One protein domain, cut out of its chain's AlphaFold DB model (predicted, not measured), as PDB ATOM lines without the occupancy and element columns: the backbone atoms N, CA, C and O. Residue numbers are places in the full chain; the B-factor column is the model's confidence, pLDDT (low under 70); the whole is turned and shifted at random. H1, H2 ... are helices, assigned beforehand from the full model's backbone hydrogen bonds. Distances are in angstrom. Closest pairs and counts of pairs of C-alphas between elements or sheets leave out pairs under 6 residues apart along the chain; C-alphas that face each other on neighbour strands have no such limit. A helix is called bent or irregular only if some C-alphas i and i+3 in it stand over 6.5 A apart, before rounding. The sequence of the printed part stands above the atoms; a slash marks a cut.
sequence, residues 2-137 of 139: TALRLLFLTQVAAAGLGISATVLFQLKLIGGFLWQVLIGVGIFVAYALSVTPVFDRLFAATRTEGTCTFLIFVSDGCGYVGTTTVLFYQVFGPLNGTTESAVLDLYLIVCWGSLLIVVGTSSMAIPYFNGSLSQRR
ATOM      1  N   THR A   2     -55.263   0.898 -13.327       65.12
ATOM      2  CA  THR A   2     -54.754  -0.348 -13.940       65.12
ATOM      3  C   THR A   2     -55.003  -0.436 -15.448       65.12
ATOM      4  O   THR A   2     -54.085  -0.756 -16.193       65.12
ATOM      5  N   ALA A   3     -56.198  -0.053 -15.914       66.44
ATOM      6  CA  ALA A   3     -56.543  -0.094 -17.338       66.44
ATOM      7  C   ALA A   3     -55.622   0.783 -18.206       66.44
ATOM      8  O   ALA A   3     -55.148   0.333 -19.235       66.44
ATOM      9  N   LEU A   4     -55.298   2.010 -17.778       67.56
ATOM     10  CA  LEU A   4     -54.409   2.891 -18.549       67.56
ATOM     11  C   LEU A   4     -52.966   2.357 -18.614       67.56
ATOM     12  O   LEU A   4     -52.331   2.451 -19.657       67.56
ATOM     13  N   ARG A   5     -52.464   1.763 -17.525       67.25
ATOM     14  CA  ARG A   5     -51.129   1.145 -17.505       67.25
ATOM     15  C   ARG A   5     -51.048  -0.066 -18.433       67.25
ATOM     16  O   ARG A   5     -50.042  -0.222 -19.111       67.25
ATOM     17  N   LEU A   6     -52.106  -0.881 -18.488       71.88
ATOM     18  CA  LEU A   6     -52.182  -2.026 -19.399       71.88
ATOM     19  C   LEU A   6     -52.125  -1.593 -20.866       71.88
ATOM     20  O   LEU A   6     -51.393  -2.210 -21.624       71.88
ATOM     21  N   LEU A   7     -52.808  -0.506 -21.237       75.44
ATOM     22  CA  LEU A   7     -52.812   0.007 -22.611       75.44
ATOM     23  C   LEU A   7     -51.419   0.464 -23.070       75.44
ATOM     24  O   LEU A   7     -50.953   0.068 -24.138       75.44
ATOM     25  N   PHE A   8     -50.709   1.221 -22.229       72.81
ATOM     26  CA  PHE A   8     -49.333   1.619 -22.535       72.81
ATOM     27  C   PHE A   8     -48.370   0.426 -22.549       72.81
ATOM     28  O   PHE A   8     -47.525   0.339 -23.434       72.81
ATOM     29  N   LEU A   9     -48.519  -0.530 -21.625       75.94
ATOM     30  CA  LEU A   9     -47.723  -1.762 -21.634       75.94
ATOM     31  C   LEU A   9     -47.951  -2.576 -22.911       75.94
ATOM     32  O   LEU A   9     -46.983  -3.051 -23.501       75.94
ATOM     33  N   THR A  10     -49.198  -2.700 -23.375       77.56
ATOM     34  CA  THR A  10     -49.504  -3.382 -24.639       77.56
ATOM     35  C   THR A  10     -48.914  -2.656 -25.842       77.56
ATOM     36  O   THR A  10     -48.429  -3.312 -26.759       77.56
ATOM     37  N   GLN A  11     -48.873  -1.323 -25.828       75.81
ATOM     38  CA  GLN A  11     -48.275  -0.534 -26.905       75.81
ATOM     39  C   GLN A  11     -46.744  -0.679 -26.946       75.81
ATOM     40  O   GLN A  11     -46.167  -0.855 -28.017       75.81
ATOM     41  N   VAL A  12     -46.087  -0.692 -25.781       77.50
ATOM     42  CA  VAL A  12     -44.643  -0.965 -25.667       77.50
ATOM     43  C   VAL A  12     -44.318  -2.402 -26.086       77.50
ATOM     44  O   VAL A  12     -43.349  -2.623 -26.811       77.50
ATOM     45  N   ALA A  13     -45.138  -3.380 -25.690       81.25
ATOM     46  CA  ALA A  13     -44.972  -4.772 -26.104       81.25
ATOM     47  C   ALA A  13     -45.117  -4.937 -27.627       81.25
ATOM     48  O   ALA A  13     -44.301  -5.609 -28.255       81.25
ATOM     49  N   ALA A  14     -46.105  -4.272 -28.229       79.19
ATOM     50  CA  ALA A  14     -46.317  -4.265 -29.672       79.19
ATOM     51  C   ALA A  14     -45.147  -3.613 -30.435       79.19
ATOM     52  O   ALA A  14     -44.696  -4.151 -31.447       79.19
ATOM     53  N   ALA A  15     -44.589  -2.515 -29.910       76.88
ATOM     54  CA  ALA A  15     -43.376  -1.907 -30.455       76.88
ATOM     55  C   ALA A  15     -42.164  -2.851 -30.351       76.88
ATOM     56  O   ALA A  15     -41.426  -3.010 -31.320       76.88
ATOM     57  N   GLY A  16     -41.990  -3.543 -29.219       80.56
ATOM     58  CA  GLY A  16     -40.939  -4.553 -29.043       80.56
ATOM     59  C   GLY A  16     -41.036  -5.715 -30.039       80.56
ATOM     60  O   GLY A  16     -40.019  -6.213 -30.530       80.56
ATOM     61  N   LEU A  17     -42.257  -6.107 -30.405       81.75
ATOM     62  CA  LEU A  17     -42.525  -7.105 -31.443       81.75
ATOM     63  C   LEU A  17     -42.061  -6.620 -32.830       81.75
ATOM     64  O   LEU A  17     -41.412  -7.364 -33.559       81.75
ATOM     65  N   GLY A  18     -42.286  -5.343 -33.156       79.31
ATOM     66  CA  GLY A  18     -41.767  -4.725 -34.382       79.31
ATOM     67  C   GLY A  18     -40.235  -4.612 -34.415       79.31
ATOM     68  O   GLY A  18     -39.615  -4.896 -35.444       79.31
ATOM     69  N   ILE A  19     -39.603  -4.262 -33.284       76.50
ATOM     70  CA  ILE A  19     -38.132  -4.192 -33.162       76.50
ATOM     71  C   ILE A  19     -37.522  -5.568 -33.388       76.50
ATOM     72  O   ILE A  19     -36.628  -5.717 -34.216       76.50
ATOM     73  N   SER A  20     -38.009  -6.573 -32.659       80.81
ATOM     74  CA  SER A  20     -37.495  -7.937 -32.774       80.81
ATOM     75  C   SER A  20     -37.655  -8.454 -34.202       80.81
ATOM     76  O   SER A  20     -36.674  -8.906 -34.784       80.81
ATOM     77  N   ALA A  21     -38.821  -8.270 -34.830       80.88
ATOM     78  CA  ALA A  21     -39.016  -8.629 -36.233       80.88
ATOM     79  C   ALA A  21     -37.992  -7.946 -37.163       80.88
ATOM     80  O   ALA A  21     -37.402  -8.609 -38.015       80.88
ATOM     81  N   THR A  22     -37.733  -6.647 -36.976       79.94
ATOM     82  CA  THR A  22     -36.780  -5.877 -37.800       79.94
ATOM     83  C   THR A  22     -35.334  -6.314 -37.587       79.94
ATOM     84  O   THR A  22     -34.597  -6.486 -38.556       79.94
ATOM     85  N   VAL A  23     -34.927  -6.559 -36.341       80.88
ATOM     86  CA  VAL A  23     -33.580  -7.048 -36.014       80.88
ATOM     87  C   VAL A  23     -33.361  -8.446 -36.587       80.88
ATOM     88  O   VAL A  23     -32.335  -8.703 -37.214       80.88
ATOM     89  N   LEU A  24     -34.330  -9.352 -36.436       82.19
ATOM     90  CA  LEU A  24     -34.211 -10.696 -36.993       82.19
ATOM     91  C   LEU A  24     -34.212 -10.695 -38.539       82.19
ATOM     92  O   LEU A  24     -33.542 -11.533 -39.147       82.19
ATOM     93  N   PHE A  25     -34.901  -9.744 -39.180       79.44
ATOM     94  CA  PHE A  25     -34.820  -9.534 -40.629       79.44
ATOM     95  C   PHE A  25     -33.436  -9.018 -41.061       79.44
ATOM     96  O   PHE A  25     -32.855  -9.546 -42.009       79.44
ATOM     97  N   GLN A  26     -32.852  -8.061 -40.330       78.62
ATOM     98  CA  GLN A  26     -31.492  -7.563 -40.594       78.62
ATOM     99  C   GLN A  26     -30.421  -8.653 -40.441       78.62
ATOM    100  O   GLN A  26     -29.456  -8.684 -41.204       78.62
ATOM    101  N   LEU A  27     -30.618  -9.591 -39.513       85.38
ATOM    102  CA  LEU A  27     -29.750 -10.760 -39.326       85.38
ATOM    103  C   LEU A  27     -29.951 -11.856 -40.393       85.38
ATOM    104  O   LEU A  27     -29.328 -12.912 -40.298       85.38
ATOM    105  N   LYS A  28     -30.811 -11.632 -41.399       80.31
ATOM    106  CA  LYS A  28     -31.208 -12.607 -42.435       80.31
ATOM    107  C   LYS A  28     -31.763 -13.929 -41.880       80.31
ATOM    108  O   LYS A  28     -31.772 -14.935 -42.584       80.31
ATOM    109  N   LEU A  29     -32.248 -13.934 -40.635       78.06
ATOM    110  CA  LEU A  29     -32.811 -15.124 -39.983       78.06
ATOM    111  C   LEU A  29     -34.263 -15.388 -40.401       78.06
ATOM    112  O   LEU A  29     -34.750 -16.505 -40.249       78.06
ATOM    113  N   ILE A  30     -34.957 -14.371 -40.921       84.00
ATOM    114  CA  ILE A  30     -36.352 -14.461 -41.359       84.00
ATOM    115  C   ILE A  30     -36.493 -13.909 -42.777       84.00
ATOM    116  O   ILE A  30     -35.860 -12.915 -43.132       84.00
ATOM    117  N   GLY A  31     -37.352 -14.531 -43.587       80.81
ATOM    118  CA  GLY A  31     -37.730 -14.012 -44.902       80.81
ATOM    119  C   GLY A  31     -38.600 -12.751 -44.816       80.81
ATOM    120  O   GLY A  31     -39.335 -12.553 -43.846       80.81
ATOM    121  N   GLY A  32     -38.561 -11.926 -45.868       78.38
ATOM    122  CA  GLY A  32     -39.269 -10.637 -45.919       78.38
ATOM    123  C   GLY A  32     -40.783 -10.736 -45.709       78.38
ATOM    124  O   GLY A  32     -41.359  -9.893 -45.031       78.38
ATOM    125  N   PHE A  33     -41.418 -11.808 -46.190       80.12
ATOM    126  CA  PHE A  33     -42.853 -12.031 -45.992       80.12
ATOM    127  C   PHE A  33     -43.229 -12.153 -44.507       80.12
ATOM    128  O   PHE A  33     -44.144 -11.484 -44.032       80.12
ATOM    129  N   LEU A  34     -42.496 -12.973 -43.746       82.38
ATOM    130  CA  LEU A  34     -42.783 -13.180 -42.325       82.38
ATOM    131  C   LEU A  34     -42.517 -11.902 -41.513       82.38
ATOM    132  O   LEU A  34     -43.251 -11.595 -40.576       82.38
ATOM    133  N   TRP A  35     -41.482 -11.150 -41.892       80.56
ATOM    134  CA  TRP A  35     -41.158  -9.858 -41.292       80.56
ATOM    135  C   TRP A  35     -42.292  -8.839 -41.466       80.56
ATOM    136  O   TRP A  35     -42.713  -8.227 -40.483       80.56
ATOM    137  N   GLN A  36     -42.847  -8.720 -42.676       78.88
ATOM    138  CA  GLN A  36     -43.978  -7.828 -42.948       78.88
ATOM    139  C   GLN A  36     -45.227  -8.206 -42.145       78.88
ATOM    140  O   GLN A  36     -45.898  -7.326 -41.608       78.88
ATOM    141  N   VAL A  37     -45.522  -9.504 -42.009       84.94
ATOM    142  CA  VAL A  37     -46.652  -9.975 -41.192       84.94
ATOM    143  C   VAL A  37     -46.443  -9.624 -39.717       84.94
ATOM    144  O   VAL A  37     -47.348  -9.079 -39.088       84.94
ATOM    145  N   LEU A  38     -45.255  -9.880 -39.161       81.75
ATOM    146  CA  LEU A  38     -44.957  -9.599 -37.752       81.75
ATOM    147  C   LEU A  38     -45.002  -8.100 -37.430       81.75
ATOM    148  O   LEU A  38     -45.579  -7.714 -36.410       81.75
ATOM    149  N   ILE A  39     -44.454  -7.255 -38.308       81.44
ATOM    150  CA  ILE A  39     -44.576  -5.798 -38.180       81.44
ATOM    151  C   ILE A  39     -46.040  -5.367 -38.271       81.44
ATOM    152  O   ILE A  39     -46.496  -4.594 -37.429       81.44
ATOM    153  N   GLY A  40     -46.788  -5.875 -39.255       79.12
ATOM    154  CA  GLY A  40     -48.196  -5.528 -39.447       79.12
ATOM    155  C   GLY A  40     -49.050  -5.869 -38.226       79.12
ATOM    156  O   GLY A  40     -49.834  -5.040 -37.769       79.12
ATOM    157  N   VAL A  41     -48.839  -7.049 -37.638       82.56
ATOM    158  CA  VAL A  41     -49.509  -7.465 -36.398       82.56
ATOM    159  C   VAL A  41     -49.142  -6.539 -35.237       82.56
ATOM    160  O   VAL A  41     -50.030  -6.103 -34.507       82.56
ATOM    161  N   GLY A  42     -47.861  -6.186 -35.082       80.56
ATOM    162  CA  GLY A  42     -47.415  -5.248 -34.048       80.56
ATOM    163  C   GLY A  42     -48.087  -3.877 -34.175       80.56
ATOM    164  O   GLY A  42     -48.675  -3.381 -33.214       80.56
ATOM    165  N   ILE A  43     -48.079  -3.289 -35.372       75.69
ATOM    166  CA  ILE A  43     -48.704  -1.983 -35.627       75.69
ATOM    167  C   ILE A  43     -50.220  -2.048 -35.404       75.69
ATOM    168  O   ILE A  43     -50.778  -1.154 -34.770       75.69
ATOM    169  N   PHE A  44     -50.890  -3.109 -35.863       79.94
ATOM    170  CA  PHE A  44     -52.337  -3.260 -35.709       79.94
ATOM    171  C   PHE A  44     -52.760  -3.366 -34.239       79.94
ATOM    172  O   PHE A  44     -53.689  -2.684 -33.807       79.94
ATOM    173  N   VAL A  45     -52.043  -4.170 -33.447       76.75
ATOM    174  CA  VAL A  45     -52.286  -4.303 -32.002       76.75
ATOM    175  C   VAL A  45     -52.025  -2.974 -31.291       76.75
ATOM    176  O   VAL A  45     -52.842  -2.542 -30.477       76.75
ATOM    177  N   ALA A  46     -50.935  -2.278 -31.629       75.75
ATOM    178  CA  ALA A  46     -50.651  -0.957 -31.074       75.75
ATOM    179  C   ALA A  46     -51.766   0.050 -31.404       75.75
ATOM    180  O   ALA A  46     -52.213   0.777 -30.517       75.75
ATOM    181  N   TYR A  47     -52.245   0.068 -32.648       72.50
ATOM    182  CA  TYR A  47     -53.303   0.966 -33.105       72.50
ATOM    183  C   TYR A  47     -54.636   0.693 -32.394       72.50
ATOM    184  O   TYR A  47     -55.179   1.588 -31.744       72.50
ATOM    185  N   ALA A  48     -55.128  -0.548 -32.447       73.44
ATOM    186  CA  ALA A  48     -56.451  -0.919 -31.944       73.44
ATOM    187  C   ALA A  48     -56.618  -0.654 -30.439       73.44
ATOM    188  O   ALA A  48     -57.665  -0.174 -29.992       73.44
ATOM    189  N   LEU A  49     -55.578  -0.941 -29.651       70.31
ATOM    190  CA  LEU A  49     -55.621  -0.753 -28.204       70.31
ATOM    191  C   LEU A  49     -55.344   0.691 -27.777       70.31
ATOM    192  O   LEU A  49     -55.859   1.109 -26.745       70.31
ATOM    193  N   SER A  50     -54.575   1.472 -28.538       66.44
ATOM    194  CA  SER A  50     -54.128   2.794 -28.066       66.44
ATOM    195  C   SER A  50     -55.035   3.932 -28.516       66.44
ATOM    196  O   SER A  50     -55.306   4.840 -27.737       66.44
ATOM    197  N   VAL A  51     -55.547   3.883 -29.747       67.38
ATOM    198  CA  VAL A  51     -56.391   4.947 -30.312       67.38
ATOM    199  C   VAL A  51     -57.732   5.006 -29.574       67.38
ATOM    200  O   VAL A  51     -58.088   6.033 -29.000       67.38
ATOM    201  N   THR A  52     -58.441   3.885 -29.478       68.25
ATOM    202  CA  THR A  52     -59.830   3.830 -28.994       68.25
ATOM    203  C   THR A  52     -60.045   4.407 -27.578       68.25
ATOM    204  O   THR A  52     -60.835   5.338 -27.429       68.25
ATOM    205  N   PRO A  53     -59.341   3.950 -26.524       70.00
ATOM    206  CA  PRO A  53     -59.555   4.445 -25.159       70.00
ATOM    207  C   PRO A  53     -58.952   5.832 -24.893       70.00
ATOM    208  O   PRO A  53     -59.342   6.487 -23.924       70.00
ATOM    209  N   VAL A  54     -57.983   6.281 -25.699       67.88
ATOM    210  CA  VAL A  54     -57.436   7.643 -25.602       67.88
ATOM    211  C   VAL A  54     -58.423   8.636 -26.198       67.88
ATOM    212  O   VAL A  54     -58.731   9.633 -25.546       67.88
ATOM    213  N   PHE A  55     -58.972   8.341 -27.378       68.94
ATOM    214  CA  PHE A  55     -59.985   9.188 -28.001       68.94
ATOM    215  C   PHE A  55     -61.280   9.222 -27.192       68.94
ATOM    216  O   PHE A  55     -61.814  10.308 -27.001       68.94
ATOM    217  N   ASP A  56     -61.714   8.098 -26.614       68.44
ATOM    218  CA  ASP A  56     -62.875   8.049 -25.712       68.44
ATOM    219  C   ASP A  56     -62.725   8.983 -24.498       68.44
ATOM    220  O   ASP A  56     -63.634   9.729 -24.130       68.44
ATOM    221  N   ARG A  57     -61.520   9.040 -23.921       70.62
ATOM    222  CA  ARG A  57     -61.216   9.930 -22.791       70.62
ATOM    223  C   ARG A  57     -61.002  11.381 -23.193       70.62
ATOM    224  O   ARG A  57     -61.367  12.265 -22.421       70.62
ATOM    225  N   LEU A  58     -60.408  11.629 -24.358       65.44
ATOM    226  CA  LEU A  58     -60.292  12.976 -24.910       65.44
ATOM    227  C   LEU A  58     -61.693  13.546 -25.129       65.44
ATOM    228  O   LEU A  58     -61.980  14.647 -24.677       65.44
ATOM    229  N   PHE A  59     -62.585  12.740 -25.699       63.81
ATOM    230  CA  PHE A  59     -63.975  13.093 -25.937       63.81
ATOM    231  C   PHE A  59     -64.748  13.375 -24.640       63.81
ATOM    232  O   PHE A  59     -65.436  14.390 -24.526       63.81
ATOM    233  N   ALA A  60     -64.562  12.538 -23.614       65.00
ATOM    234  CA  ALA A  60     -65.123  12.772 -22.285       65.00
ATOM    235  C   ALA A  60     -64.637  14.090 -21.638       65.00
ATOM    236  O   ALA A  60     -65.339  14.660 -20.801       65.00
ATOM    237  N   ALA A  61     -63.454  14.589 -22.017       61.81
ATOM    238  CA  ALA A  61     -62.891  15.835 -21.504       61.81
ATOM    239  C   ALA A  61     -63.374  17.086 -22.264       61.81
ATOM    240  O   ALA A  61     -63.496  18.144 -21.647       61.81
ATOM    241  N   THR A  62     -63.679  16.991 -23.564       62.50
ATOM    242  CA  THR A  62     -64.035  18.167 -24.382       62.50
ATOM    243  C   THR A  62     -65.480  18.646 -24.215       62.50
ATOM    244  O   THR A  62     -65.784  19.754 -24.650       62.50
ATOM    245  N   ARG A  63     -66.385  17.873 -23.582       57.47
ATOM    246  CA  ARG A  63     -67.813  18.236 -23.355       57.47
ATOM    247  C   ARG A  63     -68.543  18.787 -24.599       57.47
ATOM    248  O   ARG A  63     -69.535  19.497 -24.475       57.47
ATOM    249  N   THR A  64     -68.048  18.485 -25.795       57.59
ATOM    250  CA  THR A  64     -68.605  18.952 -27.068       57.59
ATOM    251  C   THR A  64     -69.377  17.798 -27.698       57.59
ATOM    252  O   THR A  64     -68.910  16.665 -27.630       57.59
ATOM    253  N   GLU A  65     -70.548  18.047 -28.283       50.91
ATOM    254  CA  GLU A  65     -71.329  17.006 -28.964       50.91
ATOM    255  C   GLU A  65     -70.636  16.580 -30.268       50.91
ATOM    256  O   GLU A  65     -70.313  17.394 -31.127       50.91
ATOM    257  N   GLY A  66     -70.366  15.289 -30.400       57.16
ATOM    258  CA  GLY A  66     -69.563  14.687 -31.462       57.16
ATOM    259  C   GLY A  66     -69.358  13.203 -31.156       57.16
ATOM    260  O   GLY A  66     -69.709  12.728 -30.080       57.16
ATOM    261  N   THR A  67     -68.828  12.426 -32.088       60.53
ATOM    262  CA  THR A  67     -68.585  10.991 -31.870       60.53
ATOM    263  C   THR A  67     -67.087  10.743 -31.966       60.53
ATOM    264  O   THR A  67     -66.465  11.230 -32.910       60.53
ATOM    265  N   CYS A  68     -66.491   9.971 -31.046       64.19
ATOM    266  CA  CYS A  68     -65.083   9.532 -31.115       64.19
ATOM    267  C   CYS A  68     -64.673   9.047 -32.511       64.19
ATOM    268  O   CYS A  68     -63.550   9.270 -32.958       64.19
ATOM    269  N   THR A  69     -65.620   8.443 -33.223       65.88
ATOM    270  CA  THR A  69     -65.501   7.983 -34.603       65.88
ATOM    271  C   THR A  69     -65.022   9.070 -35.574       65.88
ATOM    272  O   THR A  69     -64.244   8.760 -36.465       65.88
ATOM    273  N   PHE A  70     -65.403  10.342 -35.397       72.38
ATOM    274  CA  PHE A  70     -64.929  11.438 -36.253       72.38
ATOM    275  C   PHE A  70     -63.413  11.636 -36.140       72.38
ATOM    276  O   PHE A  70     -62.724  11.731 -37.151       72.38
ATOM    277  N   LEU A  71     -62.873  11.640 -34.919       68.12
ATOM    278  CA  LEU A  71     -61.433  11.803 -34.700       68.12
ATOM    279  C   LEU A  71     -60.641  10.583 -35.181       68.12
ATOM    280  O   LEU A  71     -59.549  10.743 -35.725       68.12
ATOM    281  N   ILE A  72     -61.209   9.382 -35.040       74.69
ATOM    282  CA  ILE A  72     -60.628   8.156 -35.603       74.69
ATOM    283  C   ILE A  72     -60.571   8.256 -37.134       74.69
ATOM    284  O   ILE A  72     -59.524   7.985 -37.711       74.69
ATOM    285  N   PHE A  73     -61.640   8.720 -37.787       76.50
ATOM    286  CA  PHE A  73     -61.649   8.917 -39.240       76.50
ATOM    287  C   PHE A  73     -60.642   9.967 -39.709       76.50
ATOM    288  O   PHE A  73     -59.976   9.759 -40.719       76.50
ATOM    289  N   VAL A  74     -60.490  11.076 -38.980       75.81
ATOM    290  CA  VAL A  74     -59.462  12.083 -39.293       75.81
ATOM    291  C   VAL A  74     -58.061  11.478 -39.164       75.81
ATOM    292  O   VAL A  74     -57.229  11.671 -40.048       75.81
ATOM    293  N   SER A  75     -57.809  10.700 -38.106       76.12
ATOM    294  CA  SER A  75     -56.533  10.004 -37.902       76.12
ATOM    295  C   SER A  75     -56.227   9.003 -39.020       76.12
ATOM    296  O   SER A  75     -55.093   8.941 -39.491       76.12
ATOM    297  N   ASP A  76     -57.224   8.229 -39.444       77.62
ATOM    298  CA  ASP A  76     -57.103   7.261 -40.537       77.62
ATOM    299  C   ASP A  76     -56.845   7.978 -41.876       77.62
ATOM    300  O   ASP A  76     -55.917   7.640 -42.613       77.62
ATOM    301  N   GLY A  77     -57.557   9.083 -42.129       78.50
ATOM    302  CA  GLY A  77     -57.347   9.951 -43.288       78.50
ATOM    303  C   GLY A  77     -55.925  10.516 -43.374       78.50
ATOM    304  O   GLY A  77     -55.319  10.491 -44.445       78.50
ATOM    305  N   CYS A  78     -55.344  10.959 -42.254       75.50
ATOM    306  CA  CYS A  78     -53.948  11.404 -42.217       75.50
ATOM    307  C   CYS A  78     -52.963  10.293 -42.627       75.50
ATOM    308  O   CYS A  78     -51.983  10.579 -43.318       75.50
ATOM    309  N   GLY A  79     -53.228   9.035 -42.256       72.31
ATOM    310  CA  GLY A  79     -52.408   7.883 -42.650       72.31
ATOM    311  C   GLY A  79     -52.430   7.621 -44.161       72.31
ATOM    312  O   GLY A  79     -51.379   7.416 -44.781       72.31
ATOM    313  N   TYR A  80     -53.609   7.711 -44.781       79.69
ATOM    314  CA  TYR A  80     -53.747   7.583 -46.236       79.69
ATOM    315  C   TYR A  80     -53.122   8.750 -46.993       79.69
ATOM    316  O   TYR A  80     -52.458   8.530 -48.009       79.69
ATOM    317  N   VAL A  81     -53.280   9.980 -46.494       81.50
ATOM    318  CA  VAL A  81     -52.633  11.158 -47.087       81.50
ATOM    319  C   VAL A  81     -51.117  10.996 -47.037       81.50
ATOM    320  O   VAL A  81     -50.474  11.154 -48.067       81.50
ATOM    321  N   GLY A  82     -50.554  10.577 -45.899       76.69
ATOM    322  CA  GLY A  82     -49.118  10.317 -45.773       76.69
ATOM    323  C   GLY A  82     -48.612   9.273 -46.773       76.69
ATOM    324  O   GLY A  82     -47.630   9.511 -47.475       76.69
ATOM    325  N   THR A  83     -49.324   8.151 -46.904       76.62
ATOM    326  CA  THR A  83     -48.979   7.093 -47.872       76.62
ATOM    327  C   THR A  83     -49.052   7.600 -49.313       76.62
ATOM    328  O   THR A  83     -48.157   7.352 -50.119       76.62
ATOM    329  N   THR A  84     -50.092   8.371 -49.634       81.50
ATOM    330  CA  THR A  84     -50.277   8.964 -50.963       81.50
ATOM    331  C   THR A  84     -49.174   9.976 -51.268       81.50
ATOM    332  O   THR A  84     -48.613   9.945 -52.357       81.50
ATOM    333  N   THR A  85     -48.790  10.828 -50.312       80.56
ATOM    334  CA  THR A  85     -47.688  11.789 -50.472       80.56
ATOM    335  C   THR A  85     -46.358  11.089 -50.743       80.56
ATOM    336  O   THR A  85     -45.614  11.529 -51.616       80.56
ATOM    337  N   VAL A  86     -46.072   9.980 -50.056       75.38
ATOM    338  CA  VAL A  86     -44.866   9.172 -50.295       75.38
ATOM    339  C   VAL A  86     -44.854   8.588 -51.708       75.38
ATOM    340  O   VAL A  86     -43.853   8.714 -52.411       75.38
ATOM    341  N   LEU A  87     -45.968   7.997 -52.147       75.69
ATOM    342  CA  LEU A  87     -46.094   7.445 -53.498       75.69
ATOM    343  C   LEU A  87     -45.956   8.535 -54.567       75.69
ATOM    344  O   LEU A  87     -45.252   8.348 -55.556       75.69
ATOM    345  N   PHE A  88     -46.556   9.706 -54.351       78.19
ATOM    346  CA  PHE A  88     -46.373  10.859 -55.232       78.19
ATOM    347  C   PHE A  88     -44.911  11.316 -55.277       78.19
ATOM    348  O   PHE A  88     -44.394  11.600 -56.355       78.19
ATOM    349  N   TYR A  89     -44.220  11.348 -54.138       71.38
ATOM    350  CA  TYR A  89     -42.802  11.704 -54.088       71.38
ATOM    351  C   TYR A  89     -41.923  10.688 -54.830       71.38
ATOM    352  O   TYR A  89     -40.952  11.070 -55.479       71.38
ATOM    353  N   GLN A  90     -42.288   9.405 -54.795       68.06
ATOM    354  CA  GLN A  90     -41.611   8.352 -55.547       68.06
ATOM    355  C   GLN A  90     -41.826   8.485 -57.064       68.06
ATOM    356  O   GLN A  90     -40.891   8.284 -57.833       68.06
ATOM    357  N   VAL A  91     -43.041   8.836 -57.493       71.25
ATOM    358  CA  VAL A  91     -43.411   8.943 -58.915       71.25
ATOM    359  C   VAL A  91     -42.886  10.231 -59.564       71.25
ATOM    360  O   VAL A  91     -42.490  10.210 -60.726       71.25
ATOM    361  N   PHE A  92     -42.873  11.352 -58.835       71.19
ATOM    362  CA  PHE A  92     -42.535  12.675 -59.386       71.19
ATOM    363  C   PHE A  92     -41.183  13.239 -58.915       71.19
ATOM    364  O   PHE A  92     -40.720  14.241 -59.460       71.19
ATOM    365  N   GLY A  93     -40.547  12.638 -57.907       66.31
ATOM    366  CA  GLY A  93     -39.240  13.060 -57.406       66.31
ATOM    367  C   GLY A  93     -38.061  12.543 -58.248       66.31
ATOM    368  O   GLY A  93     -38.236  11.720 -59.147       66.31
ATOM    369  N   PRO A  94     -36.817  12.950 -57.924       56.66
ATOM    370  CA  PRO A  94     -35.600  12.452 -58.581       56.66
ATOM    371  C   PRO A  94     -35.339  10.944 -58.366       56.66
ATOM    372  O   PRO A  94     -34.374  10.409 -58.899       56.66
ATOM    373  N   LEU A  95     -36.205  10.258 -57.612       55.34
ATOM    374  CA  LEU A  95     -36.200   8.813 -57.363       55.34
ATOM    375  C   LEU A  95     -36.944   8.010 -58.454       55.34
ATOM    376  O   LEU A  95     -37.333   6.862 -58.231       55.34
ATOM    377  N   ASN A  96     -37.163   8.603 -59.629       45.16
ATOM    378  CA  ASN A  96     -37.847   7.966 -60.748       45.16
ATOM    379  C   ASN A  96     -36.998   6.784 -61.270       45.16
ATOM    380  O   ASN A  96     -36.056   6.972 -62.039       45.16
ATOM    381  N   GLY A  97     -37.281   5.572 -60.779       55.84
ATOM    382  CA  GLY A  97     -36.551   4.340 -61.107       55.84
ATOM    383  C   GLY A  97     -35.657   3.761 -60.003       55.84
ATOM    384  O   GLY A  97     -34.870   2.858 -60.289       55.84
ATOM    385  N   THR A  98     -35.736   4.229 -58.751       53.56
ATOM    386  CA  THR A  98     -34.881   3.667 -57.694       53.56
ATOM    387  C   THR A  98     -35.276   2.246 -57.309       53.56
ATOM    388  O   THR A  98     -36.391   1.988 -56.859       53.56
ATOM    389  N   THR A  99     -34.293   1.367 -57.490       60.41
ATOM    390  CA  THR A  99     -34.129  -0.022 -57.058       60.41
ATOM    391  C   THR A  99     -34.852  -0.351 -55.747       60.41
ATOM    392  O   THR A  99     -34.916   0.480 -54.845       60.41
ATOM    393  N   GLU A 100     -35.336  -1.591 -55.620       61.88
ATOM    394  CA  GLU A 100     -36.034  -2.163 -54.451       61.88
ATOM    395  C   GLU A 100     -35.410  -1.787 -53.086       61.88
ATOM    396  O   GLU A 100     -36.116  -1.698 -52.083       61.88
ATOM    397  N   SER A 101     -34.105  -1.497 -53.056       61.44
ATOM    398  CA  SER A 101     -33.364  -1.002 -51.894       61.44
ATOM    399  C   SER A 101     -33.848   0.348 -51.346       61.44
ATOM    400  O   SER A 101     -33.945   0.494 -50.132       61.44
ATOM    401  N   ALA A 102     -34.203   1.323 -52.188       65.50
ATOM    402  CA  ALA A 102     -34.601   2.661 -51.726       65.50
ATOM    403  C   ALA A 102     -35.978   2.664 -51.038       65.50
ATOM    404  O   ALA A 102     -36.207   3.397 -50.076       65.50
ATOM    405  N   VAL A 103     -36.892   1.809 -51.506       66.62
ATOM    406  CA  VAL A 103     -38.207   1.603 -50.877       66.62
ATOM    407  C   VAL A 103     -38.038   0.936 -49.513       66.62
ATOM    408  O   VAL A 103     -38.725   1.292 -48.556       66.62
ATOM    409  N   LEU A 104     -37.087   0.006 -49.410       67.88
ATOM    410  CA  LEU A 104     -36.736  -0.666 -48.164       67.88
ATOM    411  C   LEU A 104     -36.121   0.301 -47.144       67.88
ATOM    412  O   LEU A 104     -36.513   0.271 -45.980       67.88
ATOM    413  N   ASP A 105     -35.243   1.206 -47.579       70.19
ATOM    414  CA  ASP A 105     -34.658   2.239 -46.715       70.19
ATOM    415  C   ASP A 105     -35.707   3.238 -46.216       70.19
ATOM    416  O   ASP A 105     -35.744   3.553 -45.026       70.19
ATOM    417  N   LEU A 106     -36.621   3.685 -47.083       69.44
ATOM    418  CA  LEU A 106     -37.743   4.530 -46.670       69.44
ATOM    419  C   LEU A 106     -38.643   3.804 -45.659       69.44
ATOM    420  O   LEU A 106     -39.042   4.383 -44.649       69.44
ATOM    421  N   TYR A 107     -38.943   2.530 -45.906       70.12
ATOM    422  CA  TYR A 107     -39.764   1.725 -45.008       70.12
ATOM    423  C   TYR A 107     -39.090   1.520 -43.647       70.12
ATOM    424  O   TYR A 107     -39.746   1.615 -42.607       70.12
ATOM    425  N   LEU A 108     -37.771   1.312 -43.630       69.50
ATOM    426  CA  LEU A 108     -36.985   1.271 -42.401       69.50
ATOM    427  C   LEU A 108     -37.026   2.621 -41.678       69.50
ATOM    428  O   LEU A 108     -37.294   2.643 -40.480       69.50
ATOM    429  N   ILE A 109     -36.859   3.746 -42.380       75.44
ATOM    430  CA  ILE A 109     -36.974   5.094 -41.795       75.44
ATOM    431  C   ILE A 109     -38.348   5.299 -41.144       75.44
ATOM    432  O   ILE A 109     -38.422   5.798 -40.022       75.44
ATOM    433  N   VAL A 110     -39.433   4.874 -41.794       72.44
ATOM    434  CA  VAL A 110     -40.793   4.955 -41.235       72.44
ATOM    435  C   VAL A 110     -40.950   4.045 -40.010       72.44
ATOM    436  O   VAL A 110     -41.535   4.458 -39.006       72.44
ATOM    437  N   CYS A 111     -40.377   2.836 -40.034       70.62
ATOM    438  CA  CYS A 111     -40.374   1.935 -38.879       70.62
ATOM    439  C   CYS A 111     -39.639   2.555 -37.682       70.62
ATOM    440  O   CYS A 111     -40.198   2.604 -36.589       70.62
ATOM    441  N   TRP A 112     -38.437   3.100 -37.878       73.62
ATOM    442  CA  TRP A 112     -37.689   3.793 -36.823       73.62
ATOM    443  C   TRP A 112     -38.394   5.076 -36.349       73.62
ATOM    444  O   TRP A 112     -38.436   5.352 -35.150       73.62
ATOM    445  N   GLY A 113     -39.001   5.833 -37.267       75.62
ATOM    446  CA  GLY A 113     -39.745   7.058 -36.965       75.62
ATOM    447  C   GLY A 113     -40.990   6.802 -36.115       75.62
ATOM    448  O   GLY A 113     -41.190   7.461 -35.094       75.62
ATOM    449  N   SER A 114     -41.797   5.801 -36.476       68.62
ATOM    450  CA  SER A 114     -42.953   5.385 -35.667       68.62
ATOM    451  C   SER A 114     -42.530   4.930 -34.266       68.62
ATOM    452  O   SER A 114     -43.177   5.279 -33.281       68.62
ATOM    453  N   LEU A 115     -41.385   4.256 -34.154       66.88
ATOM    454  CA  LEU A 115     -40.787   3.843 -32.887       66.88
ATOM    455  C   LEU A 115     -40.448   5.019 -31.970       66.88
ATOM    456  O   LEU A 115     -40.796   4.995 -30.789       66.88
ATOM    457  N   LEU A 116     -39.817   6.066 -32.507       71.12
ATOM    458  CA  LEU A 116     -39.490   7.275 -31.747       71.12
ATOM    459  C   LEU A 116     -40.748   7.982 -31.234       71.12
ATOM    460  O   LEU A 116     -40.770   8.442 -30.093       71.12
ATOM    461  N   ILE A 117     -41.811   8.017 -32.039       71.19
ATOM    462  CA  ILE A 117     -43.097   8.595 -31.632       71.19
ATOM    463  C   ILE A 117     -43.728   7.764 -30.503       71.19
ATOM    464  O   ILE A 117     -44.192   8.331 -29.510       71.19
ATOM    465  N   VAL A 118     -43.703   6.427 -30.590       67.81
ATOM    466  CA  VAL A 118     -44.242   5.551 -29.532       67.81
ATOM    467  C   VAL A 118     -43.430   5.656 -28.236       67.81
ATOM    468  O   VAL A 118     -44.007   5.778 -27.153       67.81
ATOM    469  N   VAL A 119     -42.098   5.668 -28.313       68.62
ATOM    470  CA  VAL A 119     -41.229   5.813 -27.132       68.62
ATOM    471  C   VAL A 119     -41.362   7.207 -26.516       68.62
ATOM    472  O   VAL A 119     -41.443   7.327 -25.292       68.62
ATOM    473  N   GLY A 120     -41.450   8.257 -27.339       69.88
ATOM    474  CA  GLY A 120     -41.642   9.634 -26.885       69.88
ATOM    475  C   GLY A 120     -42.972   9.822 -26.161       69.88
ATOM    476  O   GLY A 120     -43.001  10.301 -25.028       69.88
ATOM    477  N   THR A 121     -44.072   9.357 -26.756       67.81
ATOM    478  CA  THR A 121     -45.406   9.438 -26.134       67.81
ATOM    479  C   THR A 121     -45.489   8.632 -24.837       67.81
ATOM    480  O   THR A 121     -46.016   9.126 -23.838       67.81
ATOM    481  N   SER A 122     -44.879   7.445 -24.795       64.31
ATOM    482  CA  SER A 122     -44.805   6.615 -23.584       64.31
ATOM    483  C   SER A 122     -43.968   7.269 -22.477       64.31
ATOM    484  O   SER A 122     -44.345   7.228 -21.305       64.31
ATOM    485  N   SER A 123     -42.867   7.934 -22.837       65.69
ATOM    486  CA  SER A 123     -41.978   8.617 -21.888       65.69
ATOM    487  C   SER A 123     -42.578   9.910 -21.336       65.69
ATOM    488  O   SER A 123     -42.300  10.255 -20.194       65.69
ATOM    489  N   MET A 124     -43.429  10.608 -22.098       61.00
ATOM    490  CA  MET A 124     -44.146  11.803 -21.625       61.00
ATOM    491  C   MET A 124     -45.373  11.458 -20.765       61.00
ATOM    492  O   MET A 124     -45.709  12.196 -19.836       61.00
ATOM    493  N   ALA A 125     -46.025  10.320 -21.020       61.25
ATOM    494  CA  ALA A 125     -47.228   9.911 -20.296       61.25
ATOM    495  C   ALA A 125     -46.959   9.511 -18.832       61.25
ATOM    496  O   ALA A 125     -47.756   9.830 -17.946       61.25
ATOM    497  N   ILE A 126     -45.833   8.844 -18.556       63.19
ATOM    498  CA  ILE A 126     -45.452   8.379 -17.209       63.19
ATOM    499  C   ILE A 126     -45.255   9.544 -16.207       63.19
ATOM    500  O   ILE A 126     -45.868   9.503 -15.133       63.19
ATOM    501  N   PRO A 127     -44.472  10.601 -16.507       63.47
ATOM    502  CA  PRO A 127     -44.285  11.732 -15.598       63.47
ATOM    503  C   PRO A 127     -45.534  12.615 -15.483       63.47
ATOM    504  O   PRO A 127     -45.845  13.065 -14.380       63.47
ATOM    505  N   TYR A 128     -46.298  12.810 -16.567       64.94
ATOM    506  CA  TYR A 128     -47.540  13.595 -16.529       64.94
ATOM    507  C   TYR A 128     -48.573  12.990 -15.564       64.94
ATOM    508  O   TYR A 128     -49.171  13.698 -14.750       64.94
ATOM    509  N   PHE A 129     -48.742  11.663 -15.587       56.81
ATOM    510  CA  PHE A 129     -49.666  10.981 -14.679       56.81
ATOM    511  C   PHE A 129     -49.154  10.907 -13.232       56.81
ATOM    512  O   PHE A 129     -49.964  10.976 -12.307       56.81
ATOM    513  N   ASN A 130     -47.836  10.813 -13.015       57.41
ATOM    514  CA  ASN A 130     -47.257  10.852 -11.667       57.41
ATOM    515  C   ASN A 130     -47.360  12.247 -11.021       57.41
ATOM    516  O   ASN A 130     -47.642  12.335  -9.828       57.41
ATOM    517  N   GLY A 131     -47.194  13.329 -11.791       49.84
ATOM    518  CA  GLY A 131     -47.314  14.703 -11.282       49.84
ATOM    519  C   GLY A 131     -48.759  15.129 -10.993       49.84
ATOM    520  O   GLY A 131     -49.046  15.681  -9.933       49.84
ATOM    521  N   SER A 132     -49.692  14.810 -11.895       53.22
ATOM    522  CA  SER A 132     -51.116  15.178 -11.773       53.22
ATOM    523  C   SER A 132     -51.829  14.502 -10.586       53.22
ATOM    524  O   SER A 132     -52.700  15.094  -9.944       53.22
ATOM    525  N   LEU A 133     -51.444  13.269 -10.235       49.94
ATOM    526  CA  LEU A 133     -52.102  12.504  -9.169       49.94
ATOM    527  C   LEU A 133     -51.629  12.844  -7.747       49.94
ATOM    528  O   LEU A 133     -52.360  12.554  -6.800       49.94
ATOM    529  N   SER A 134     -50.472  13.492  -7.572       47.59
ATOM    530  CA  SER A 134     -50.033  13.958  -6.247       47.59
ATOM    531  C   SER A 134     -50.907  15.096  -5.710       47.59
ATOM    532  O   SER A 134     -51.026  15.243  -4.496       47.59
ATOM    533  N   GLN A 135     -51.543  15.885  -6.584       53.47
ATOM    534  CA  GLN A 135     -52.382  17.008  -6.156       53.47
ATOM    535  C   GLN A 135     -53.781  16.584  -5.684       53.47
ATOM    536  O   GLN A 135     -54.320  17.207  -4.781       53.47
ATOM    537  N   ARG A 136     -54.357  15.493  -6.213       50.38
ATOM    538  CA  ARG A 136     -55.710  15.026  -5.827       50.38
ATOM    539  C   ARG A 136     -55.764  14.181  -4.551       50.38
ATOM    540  O   ARG A 136     -56.847  13.802  -4.129       50.38
ATOM    541  N   ARG A 137     -54.617  13.829  -3.963       46.75
ATOM    542  CA  ARG A 137     -54.555  13.070  -2.699       46.75
ATOM    543  C   ARG A 137     -54.479  13.971  -1.459       46.75
ATOM    544  O   ARG A 137     -54.535  13.452  -0.352       46.75
TER     545      ARG A 137
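What this domain is: This is residues 2 to 137 of the 139 residues of the protein "Hypothetical protein" of Dictyocha speculum (UniProt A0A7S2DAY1). Four long helices run to and fro in a loose, open frame: H1 and H2 make a hairpin with many contacts, H3 folds back from the far end of H2 and splays away from it, and H4 returns along H1. The contacts run H4 to H1 to H2 to H3, while H4 stays apart from both H2 and H3 and H1 stays apart from H3, leaving the frame open between them. H4 is the longest helix, and its last part, residues 127 to 135, sticks out with residues 136 and 137. The printed part has 136 residues with four named helices in the order H1, H2, H3, H4 and no named strand, and its class is all helix. It is loose, with a radius of gyration of the C-alphas of 18.2 A, and elongated, with spans of 59 by 35 by 22 A.

How they stand to each other: H1, residues 2 to 26, and H2, residues 32 to 62, form a helical hairpin. They touch with 31 pairs of C-alphas within 8 A, the closest being those of Ala 14 and Gly 42, 4.6 A apart. Their lines stand at a shallow tilt of 23 degrees and they run opposite ways. H2 and H3, residues 68 to 92, form a second helical hairpin, at a steep tilt of 41 degrees, opposite ways. They touch through residues 51 to 59 of H2 and residues 68 to 72 of H3 alone, and their closest C-alphas, those of Phe 55 and Cys 68, are 6.0 A apart. H1 and H4, residues 100 to 135, touch through residues 8 to 15 of H1 and residues 115 to 122 of H4 alone. Their closest C-alphas, those of Ala 15 and Leu 115, are 6.8 A apart, and the two run opposite ways at a shallow tilt of 23 degrees. H1 and H3 are apart, H2 and H4 are apart, and H3 and H4 are apart too, though they follow each other. Of the 3 pairs that touch, 2 are at a shallow tilt, and the helix packing is only just mostly aligned. In H1 and H3 every O i to N i+4 pair is within hydrogen-bond range; in H2 it is 24 of 27 pairs and in H4 28 of 32.

Where its parts are: H1 begins at C-alpha 2, at (-54.754, -0.348, -13.940), and measures 36.1 A from first to last C-alpha. H2 begins at C-alpha 32, at (-39.269, -10.637, -45.919), and measures 43.7 A; it is neither bent nor irregular, but only just, with C-alphas 50 and 53 6.4 A apart. H3 measures 36.3 A. H4 measures 54.5 A and ends at C-alpha 135, at (-52.382, 17.008, -6.156); it too is neither bent nor irregular, but only just, with C-alphas 132 and 135 6.0 A apart.

The domain as a whole: The two C-alphas farthest apart, those of Gly 97 and Arg 137, are 61.7 A from each other, while those of Thr 2 and Arg 137, the first and last printed residues, are 17.5 A apart. The printed part has no cut. The links from H1 to H2 and from H2 to H3 are tight, with 5 residues each, and the link from H3 to H4 is short, with 7. Residues 61 to 66, residues 76 to 85 of H3 and residues 127 to 137 stand free. The mean pLDDT of the printed part is 70.4, and 60 residues are under 70, among them residues 58 to 69, 93 to 104 and 118 to 137.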